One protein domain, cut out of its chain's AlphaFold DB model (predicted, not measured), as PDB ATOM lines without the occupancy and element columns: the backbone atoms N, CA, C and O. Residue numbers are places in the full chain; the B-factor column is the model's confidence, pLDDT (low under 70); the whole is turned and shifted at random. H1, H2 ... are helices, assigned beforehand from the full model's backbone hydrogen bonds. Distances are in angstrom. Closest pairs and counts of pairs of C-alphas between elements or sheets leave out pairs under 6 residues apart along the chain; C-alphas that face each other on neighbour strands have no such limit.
ATOM      1  N   THR A   9      47.065 -12.868 -47.344       81.69
ATOM      2  CA  THR A   9      48.073 -12.879 -46.278       81.69
ATOM      3  C   THR A   9      47.473 -13.023 -44.879       81.69
ATOM      4  O   THR A   9      48.170 -13.489 -43.981       81.69
ATOM      5  N   ILE A  10      46.197 -12.662 -44.683       81.19
ATOM      6  CA  ILE A  10      45.527 -12.754 -43.379       81.19
ATOM      7  C   ILE A  10      45.243 -14.208 -43.001       81.19
ATOM      8  O   ILE A  10      45.431 -14.563 -41.842       81.19
ATOM      9  N   SER A  11      44.835 -15.057 -43.953       75.94
ATOM     10  CA  SER A  11      44.551 -16.467 -43.648       75.94
ATOM     11  C   SER A  11      45.821 -17.315 -43.532       75.94
ATOM     12  O   SER A  11      45.769 -18.395 -42.967       75.94
ATOM     13  N   ARG A  12      46.972 -16.847 -44.049       81.06
ATOM     14  CA  ARG A  12      48.248 -17.598 -44.086       81.06
ATOM     15  C   ARG A  12      48.128 -19.026 -44.655       81.06
ATOM     16  O   ARG A  12      49.007 -19.845 -44.414       81.06
ATOM     17  N   GLY A  13      47.090 -19.298 -45.447       78.12
ATOM     18  CA  GLY A  13      46.813 -20.622 -46.004       78.12
ATOM     19  C   GLY A  13      45.852 -21.483 -45.180       78.12
ATOM     20  O   GLY A  13      45.499 -22.555 -45.652       78.12
ATOM     21  N   ASP A  14      45.395 -21.014 -44.018       81.06
ATOM     22  CA  ASP A  14      44.330 -21.651 -43.239       81.06
ATOM     23  C   ASP A  14      42.937 -21.184 -43.686       81.06
ATOM     24  O   ASP A  14      42.772 -20.158 -44.364       81.06
ATOM     25  N   ASP A  15      41.928 -21.942 -43.259       82.12
ATOM     26  CA  ASP A  15      40.518 -21.631 -43.459       82.12
ATOM     27  C   ASP A  15      40.101 -20.379 -42.675       82.12
ATOM     28  O   ASP A  15      40.458 -20.178 -41.512       82.12
ATOM     29  N   LEU A  16      39.297 -19.525 -43.314       85.19
ATOM     30  CA  LEU A  16      38.800 -18.285 -42.726       85.19
ATOM     31  C   LEU A  16      37.298 -18.383 -42.451       85.19
ATOM     32  O   LEU A  16      36.512 -18.678 -43.349       85.19
ATOM     33  N   VAL A  17      36.895 -18.037 -41.230       85.69
ATOM     34  CA  VAL A  17      35.485 -17.921 -40.846       85.69
ATOM     35  C   VAL A  17      35.139 -16.453 -40.615       85.69
ATOM     36  O   VAL A  17      35.804 -15.759 -39.846       85.69
ATOM     37  N   VAL A  18      34.080 -15.979 -41.273       87.94
ATOM     38  CA  VAL A  18      33.551 -14.622 -41.092       87.94
ATOM     39  C   VAL A  18      32.381 -14.677 -40.119       87.94
ATOM     40  O   VAL A  18      31.400 -15.375 -40.363       87.94
ATOM     41  N   VAL A  19      32.479 -13.925 -39.024       91.25
ATOM     42  CA  VAL A  19      31.442 -13.844 -37.987       91.25
ATOM     43  C   VAL A  19      31.109 -12.392 -37.649       91.25
ATOM     44  O   VAL A  19      31.988 -11.526 -37.719       91.25
ATOM     45  N   PRO A  20      29.860 -12.096 -37.247       94.25
ATOM     46  CA  PRO A  20      29.511 -10.800 -36.687       94.25
ATOM     47  C   PRO A  20      30.373 -10.476 -35.464       94.25
ATOM     48  O   PRO A  20      30.617 -11.325 -34.604       94.25
ATOM     49  N   ARG A  21      30.801  -9.215 -35.349       92.25
ATOM     50  CA  ARG A  21      31.678  -8.760 -34.259       92.25
ATOM     51  C   ARG A  21      31.121  -9.087 -32.870       92.25
ATOM     52  O   ARG A  21      31.871  -9.523 -32.005       92.25
ATOM     53  N   ARG A  22      29.813  -8.901 -32.674       95.19
ATOM     54  CA  ARG A  22      29.126  -9.189 -31.408       95.19
ATOM     55  C   ARG A  22      29.289 -10.653 -30.991       95.19
ATOM     56  O   ARG A  22      29.569 -10.927 -29.828       95.19
ATOM     57  N   ASP A  23      29.152 -11.573 -31.940       91.50
ATOM     58  CA  ASP A  23      29.245 -13.009 -31.675       91.50
ATOM     59  C   ASP A  23      30.694 -13.413 -31.404       91.50
ATOM     60  O   ASP A  23      30.962 -14.180 -30.482       91.50
ATOM     61  N   TYR A  24      31.651 -12.828 -32.133       92.50
ATOM     62  CA  TYR A  24      33.076 -13.011 -31.856       92.50
ATOM     63  C   TYR A  24      33.460 -12.557 -30.440       92.50
ATOM     64  O   TYR A  24      34.172 -13.264 -29.726       92.50
ATOM     65  N   GLU A  25      32.968 -11.397 -30.000       93.69
ATOM     66  CA  GLU A  25      33.214 -10.889 -28.646       93.69
ATOM     67  C   GLU A  25      32.586 -11.796 -27.576       93.69
ATOM     68  O   GLU A  25      33.236 -12.088 -26.568       93.69
ATOM     69  N   ALA A  26      31.380 -12.322 -27.816       90.44
ATOM     70  CA  ALA A  26      30.739 -13.293 -26.930       90.44
ATOM     71  C   ALA A  26      31.518 -14.621 -26.853       90.44
ATOM     72  O   ALA A  26      31.708 -15.159 -25.761       90.44
ATOM     73  N   LEU A  27      32.013 -15.138 -27.983       88.62
ATOM     74  CA  LEU A  27      32.857 -16.338 -28.021       88.62
ATOM     75  C   LEU A  27      34.158 -16.131 -27.243       88.62
ATOM     76  O   LEU A  27      34.557 -16.990 -26.460       88.62
ATOM     77  N   ARG A  28      34.796 -14.969 -27.419       87.06
ATOM     78  CA  ARG A  28      36.028 -14.615 -26.711       87.06
ATOM     79  C   ARG A  28      35.808 -14.500 -25.201       87.06
ATOM     80  O   ARG A  28      36.641 -14.978 -24.440       87.06
ATOM     81  N   ALA A  29      34.707 -13.891 -24.761       86.56
ATOM     82  CA  ALA A  29      34.390 -13.745 -23.337       86.56
ATOM     83  C   ALA A  29      34.124 -15.091 -22.644       86.56
ATOM     84  O   ALA A  29      34.467 -15.266 -21.478       86.56
ATOM     85  N   ASN A  30      33.553 -16.051 -23.376       82.88
ATOM     86  CA  ASN A  30      33.276 -17.403 -22.889       82.88
ATOM     87  C   ASN A  30      34.407 -18.395 -23.190       82.88
ATOM     88  O   ASN A  30      34.224 -19.605 -23.040       82.88
ATOM     89  N   GLN A  31      35.569 -17.914 -23.637       82.12
ATOM     90  CA  GLN A  31      36.685 -18.786 -23.956       82.12
ATOM     91  C   GLN A  31      37.232 -19.391 -22.661       82.12
ATOM     92  O   GLN A  31      37.949 -18.748 -21.895       82.12
ATOM     93  N   ILE A  32      36.880 -20.649 -22.406       76.81
ATOM     94  CA  ILE A  32      37.436 -21.399 -21.284       76.81
ATOM     95  C   ILE A  32      38.912 -21.655 -21.608       76.81
ATOM     96  O   ILE A  32      39.200 -22.213 -22.671       76.81
ATOM     97  N   PRO A  33      39.861 -21.275 -20.733       71.69
ATOM     98  CA  PRO A  33      41.264 -21.579 -20.954       71.69
ATOM     99  C   PRO A  33      41.444 -23.097 -20.974       71.69
ATOM    100  O   PRO A  33      41.400 -23.770 -19.943       71.69
ATOM    101  N   VAL A  34      41.642 -23.643 -22.172       75.12
ATOM    102  CA  VAL A  34      41.936 -25.061 -22.346       75.12
ATOM    103  C   VAL A  34      43.396 -25.264 -21.983       75.12
ATOM    104  O   VAL A  34      44.306 -24.887 -22.721       75.12
ATOM    105  N   ARG A  35      43.630 -25.846 -20.808       75.81
ATOM    106  CA  ARG A  35      44.969 -26.216 -20.361       75.81
ATOM    107  C   ARG A  35      45.143 -27.718 -20.505       75.81
ATOM    108  O   ARG A  35      44.608 -28.490 -19.713       75.81
ATOM    109  N   TYR A  36      45.925 -28.123 -21.496       82.50
ATOM    110  CA  TYR A  36      46.326 -29.515 -21.636       82.50
ATOM    111  C   TYR A  36      47.331 -29.860 -20.537       82.50
ATOM    112  O   TYR A  36      48.388 -29.238 -20.417       82.50
ATOM    113  N   LEU A  37      46.979 -30.833 -19.697       90.31
ATOM    114  CA  LEU A  37      47.926 -31.408 -18.752       90.31
ATOM    115  C   LEU A  37      48.849 -32.367 -19.502       90.31
ATOM    116  O   LEU A  37      48.409 -33.106 -20.377       90.31
ATOM    117  N   SER A  38      50.124 -32.390 -19.123       93.19
ATOM    118  CA  SER A  38      51.111 -33.317 -19.673       93.19
ATOM    119  C   SER A  38      51.975 -33.936 -18.570       93.19
ATOM    120  O   SER A  38      51.980 -33.495 -17.412       93.19
ATOM    121  N   GLY A  39      52.674 -35.020 -18.917       96.06
ATOM    122  CA  GLY A  39      53.600 -35.722 -18.029       96.06
ATOM    123  C   GLY A  39      52.959 -36.173 -16.714       96.06
ATOM    124  O   GLY A  39      51.874 -36.755 -16.684       96.06
ATOM    125  N   ARG A  40      53.633 -35.889 -15.592       96.38
ATOM    126  CA  ARG A  40      53.183 -36.319 -14.255       96.38
ATOM    127  C   ARG A  40      51.821 -35.742 -13.867       96.38
ATOM    128  O   ARG A  40      51.077 -36.399 -13.142       96.38
ATOM    129  N   ALA A  41      51.497 -34.530 -14.322       94.25
ATOM    130  CA  ALA A  41      50.224 -33.892 -14.006       94.25
ATOM    131  C   ALA A  41      49.051 -34.622 -14.676       94.25
ATOM    132  O   ALA A  41      48.059 -34.894 -13.999       94.25
ATOM    133  N   ALA A  42      49.203 -34.993 -15.952       95.81
ATOM    134  CA  ALA A  42      48.230 -35.807 -16.680       95.81
ATOM    135  C   ALA A  42      48.071 -37.186 -16.028       95.81
ATOM    136  O   ALA A  42      46.986 -37.524 -15.568       95.81
ATOM    137  N   ALA A  43      49.181 -37.902 -15.818       97.50
ATOM    138  CA  ALA A  43      49.150 -39.240 -15.226       97.50
ATOM    139  C   ALA A  43      48.501 -39.270 -13.828       97.50
ATOM    140  O   ALA A  43      47.830 -40.234 -13.456       97.50
ATOM    141  N   ARG A  44      48.689 -38.214 -13.024       97.81
ATOM    142  CA  ARG A  44      48.029 -38.083 -11.718       97.81
ATOM    143  C   ARG A  44      46.520 -37.901 -11.863       97.81
ATOM    144  O   ARG A  44      45.777 -38.475 -11.068       97.81
ATOM    145  N   LEU A  45      46.074 -37.096 -12.827       96.19
ATOM    146  CA  LEU A  45      44.652 -36.923 -13.107       96.19
ATOM    147  C   LEU A  45      44.034 -38.240 -13.589       96.19
ATOM    148  O   LEU A  45      43.029 -38.655 -13.020       96.19
ATOM    149  N   ASP A  46      44.677 -38.934 -14.528       96.88
ATOM    150  CA  ASP A  46      44.192 -40.210 -15.068       96.88
ATOM    151  C   ASP A  46      43.984 -41.249 -13.966       96.88
ATOM    152  O   ASP A  46      42.934 -41.887 -13.884       96.88
ATOM    153  N   ARG A  47      44.949 -41.368 -13.042       98.06
ATOM    154  CA  ARG A  47      44.814 -42.255 -11.875       98.06
ATOM    155  C   ARG A  47      43.620 -41.877 -11.004       98.06
ATOM    156  O   ARG A  47      42.867 -42.761 -10.606       98.06
ATOM    157  N   ARG A  48      43.435 -40.584 -10.710       97.75
ATOM    158  CA  ARG A  48      42.295 -40.112  -9.905       97.75
ATOM    159  C   ARG A  48      40.970 -40.447 -10.582       97.75
ATOM    160  O   ARG A  48      40.088 -40.982  -9.921       97.75
ATOM    161  N   VAL A  49      40.854 -40.189 -11.882       97.06
ATOM    162  CA  VAL A  49      39.648 -40.491 -12.663       97.06
ATOM    163  C   VAL A  49      39.361 -41.991 -12.653       97.06
ATOM    164  O   VAL A  49      38.250 -42.392 -12.316       97.06
ATOM    165  N   ALA A  50      40.365 -42.829 -12.925       97.88
ATOM    166  CA  ALA A  50      40.209 -44.281 -12.902       97.88
ATOM    167  C   ALA A  50      39.739 -44.797 -11.530       97.88
ATOM    168  O   ALA A  50      38.846 -45.641 -11.456       97.88
ATOM    169  N   MET A  51      40.301 -44.271 -10.436       97.44
ATOM    170  CA  MET A  51      39.862 -44.608  -9.077       97.44
ATOM    171  C   MET A  51      38.416 -44.179  -8.818       97.44
ATOM    172  O   MET A  51      37.636 -44.969  -8.289       97.44
ATOM    173  N   SER A  52      38.040 -42.959  -9.208       96.06
ATOM    174  CA  SER A  52      36.678 -42.446  -9.031       96.06
ATOM    175  C   SER A  52      35.645 -43.236  -9.834       96.06
ATOM    176  O   SER A  52      34.573 -43.527  -9.310       96.06
ATOM    177  N   ILE A  53      35.972 -43.640 -11.065       97.12
ATOM    178  CA  ILE A  53      35.101 -44.491 -11.888       97.12
ATOM    179  C   ILE A  53      34.863 -45.835 -11.195       97.12
ATOM    180  O   ILE A  53      33.714 -46.244 -11.046       97.12
ATOM    181  N   ARG A  54      35.923 -46.494 -10.706       97.06
ATOM    182  CA  ARG A  54      35.793 -47.762  -9.968       97.06
ATOM    183  C   ARG A  54      34.957 -47.601  -8.701       97.06
ATOM    184  O   ARG A  54      34.087 -48.422  -8.438       97.06
ATOM    185  N   ALA A  55      35.188 -46.536  -7.935       95.50
ATOM    186  CA  ALA A  55      34.411 -46.252  -6.730       95.50
ATOM    187  C   ALA A  55      32.920 -46.060  -7.049       95.50
ATOM    188  O   ALA A  55      32.070 -46.569  -6.325       95.50
ATOM    189  N   HIS A  56      32.599 -45.381  -8.153       95.81
ATOM    190  CA  HIS A  56      31.221 -45.221  -8.608       95.81
ATOM    191  C   HIS A  56      30.582 -46.547  -9.031       95.81
ATOM    192  O   HIS A  56      29.491 -46.867  -8.567       95.81
ATOM    193  N   GLN A  57      31.283 -47.343  -9.844       95.62
ATOM    194  CA  GLN A  57      30.813 -48.659 -10.293       95.62
ATOM    195  C   GLN A  57      30.558 -49.618  -9.124       95.62
ATOM    196  O   GLN A  57      29.579 -50.355  -9.136       95.62
ATOM    197  N   ASN A  58      31.389 -49.556  -8.084       96.12
ATOM    198  CA  ASN A  58      31.249 -50.381  -6.885       96.12
ATOM    199  C   ASN A  58      30.219 -49.829  -5.879       96.12
ATOM    200  O   ASN A  58      30.127 -50.328  -4.760       96.12
ATOM    201  N   GLY A  59      29.484 -48.764  -6.220       94.12
ATOM    202  CA  GLY A  59      28.500 -48.146  -5.329       94.12
ATOM    203  C   GLY A  59      29.107 -47.396  -4.138       94.12
ATOM    204  O   GLY A  59      28.379 -46.911  -3.278       94.12
ATOM    205  N   SER A  60      30.431 -47.228  -4.093       92.69
ATOM    206  CA  SER A  60      31.163 -46.490  -3.053       92.69
ATOM    207  C   SER A  60      31.093 -44.971  -3.269       92.69
ATOM    208  O   SER A  60      32.088 -44.259  -3.140       92.69
ATOM    209  N   THR A  61      29.914 -44.462  -3.635       93.06
ATOM    210  CA  THR A  61      29.646 -43.031  -3.826       93.06
ATOM    211  C   THR A  61      28.445 -42.606  -2.998       93.06
ATOM    212  O   THR A  61      27.494 -43.361  -2.824       93.06
ATOM    213  N   ARG A  62      28.484 -41.377  -2.476       90.31
ATOM    214  CA  ARG A  62      27.383 -40.781  -1.717       90.31
ATOM    215  C   ARG A  62      26.679 -39.753  -2.588       90.31
ATOM    216  O   ARG A  62      27.326 -38.860  -3.129       90.31
ATOM    217  N   ARG A  63      25.353 -39.849  -2.688       91.19
ATOM    218  CA  ARG A  63      24.545 -38.794  -3.300       91.19
ATOM    219  C   ARG A  63      24.438 -37.630  -2.321       91.19
ATOM    220  O   ARG A  63      23.946 -37.802  -1.210       91.19
ATOM    221  N   ILE A  64      24.898 -36.464  -2.748       92.94
ATOM    222  CA  ILE A  64      24.749 -35.197  -2.031       92.94
ATOM    223  C   ILE A  64      23.766 -34.310  -2.798       92.94
ATOM    224  O   ILE A  64      23.663 -34.430  -4.021       92.94
ATOM    225  N   LYS A  65      23.007 -33.466  -2.098       91.00
ATOM    226  CA  LYS A  65      22.087 -32.504  -2.726       91.00
ATOM    227  C   LYS A  65      22.835 -31.253  -3.167       91.00
ATOM    228  O   LYS A  65      22.476 -30.652  -4.173       91.00
ATOM    229  N   SER A  66      23.878 -30.884  -2.429       93.06
ATOM    230  CA  SER A  66      24.723 -29.735  -2.728       93.06
ATOM    231  C   SER A  66      26.178 -29.987  -2.326       93.06
ATOM    232  O   SER A  66      26.472 -30.882  -1.536       93.06
ATOM    233  N   LEU A  67      27.094 -29.162  -2.840       88.56
ATOM    234  CA  LEU A  67      28.495 -29.140  -2.396       88.56
ATOM    235  C   LEU A  67      28.640 -28.807  -0.903       88.56
ATOM    236  O   LEU A  67      29.627 -29.217  -0.301       88.56
ATOM    237  N   ALA A  68      27.671 -28.100  -0.308       90.19
ATOM    238  CA  ALA A  68      27.694 -27.778   1.117       90.19
ATOM    239  C   ALA A  68      27.584 -29.035   1.995       90.19
ATOM    240  O   ALA A  68      28.122 -29.048   3.091       90.19
ATOM    241  N   ASP A  69      26.985 -30.116   1.485       86.75
ATOM    242  CA  ASP A  69      26.823 -31.382   2.215       86.75
ATOM    243  C   ASP A  69      28.134 -32.205   2.287       86.75
ATOM    244  O   ASP A  69      28.160 -33.333   2.802       86.75
ATOM    245  N   LEU A  70      29.211 -31.705   1.668       84.19
ATOM    246  CA  LEU A  70      30.530 -32.336   1.632       84.19
ATOM    247  C   LEU A  70      31.459 -31.859   2.764       84.19
ATOM    248  O   LEU A  70      32.486 -32.502   2.984       84.19
ATOM    249  N   MET A  71      31.116 -30.749   3.427       65.38
ATOM    250  CA  MET A  71      31.827 -30.164   4.572       65.38
ATOM    251  C   MET A  71      31.131 -30.535   5.881       65.38
ATOM    252  O   MET A  71      31.853 -30.627   6.894       65.38
TER     253      MET A  71
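Overview. This is residues 9 to 71 of the 71 residues of an uncharacterized protein of Parcubacteria group bacterium Gr01-1014_17 (UniProt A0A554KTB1). This is an open, stretched-out zigzag with no core: three separate helices are strung along the chain, and no helix touches another. From Thr 9 a stretch without a named element leads to H1, an open link runs on to the long helix H2, and a second link leads from H2 to the tiny H3 near the last residue. The printed part has 63 residues, with three named helices in the order H1, H2, H3 and no named strand; its class is all helix. It is extended, with a radius of gyration of the C-alphas of 20.7 A, and elongated, spanning 56 by 32 by 20 A.

Arrangement. Begin at residues 9 to 36, of which 21 to 29 belong to H1: they stand free, with no C-alpha 8 or more residues away along the chain within 10 A. Next look at H2, residues 39 to 57, which is apart from H1. H3, residues 67 to 70, is apart from both H1 and H2. In H1 and H2 every O i to N i+4 pair is within hydrogen-bond range; H3 is too short for such a pair.

Along the chain. Find C-alpha 21 at (31.678, -8.760, -34.259); from there H1 runs 12.3 A to C-alpha 29. Find C-alpha 39 at (53.600, -35.722, -18.029), where H2 begins its 27.3 A. H3 ends at C-alpha 70, at (30.530, -32.336, 1.632), 5.5 A from C-alpha 67.

Size, cuts and confidence. The C-alphas of Thr 9 and Gly 59 are the two farthest apart, 57.5 A. The printed part has no cut, and both links between helices are short. The mean pLDDT of the printed part is 89.5; look at Met 71, the chain's last residue, for the one value under 70.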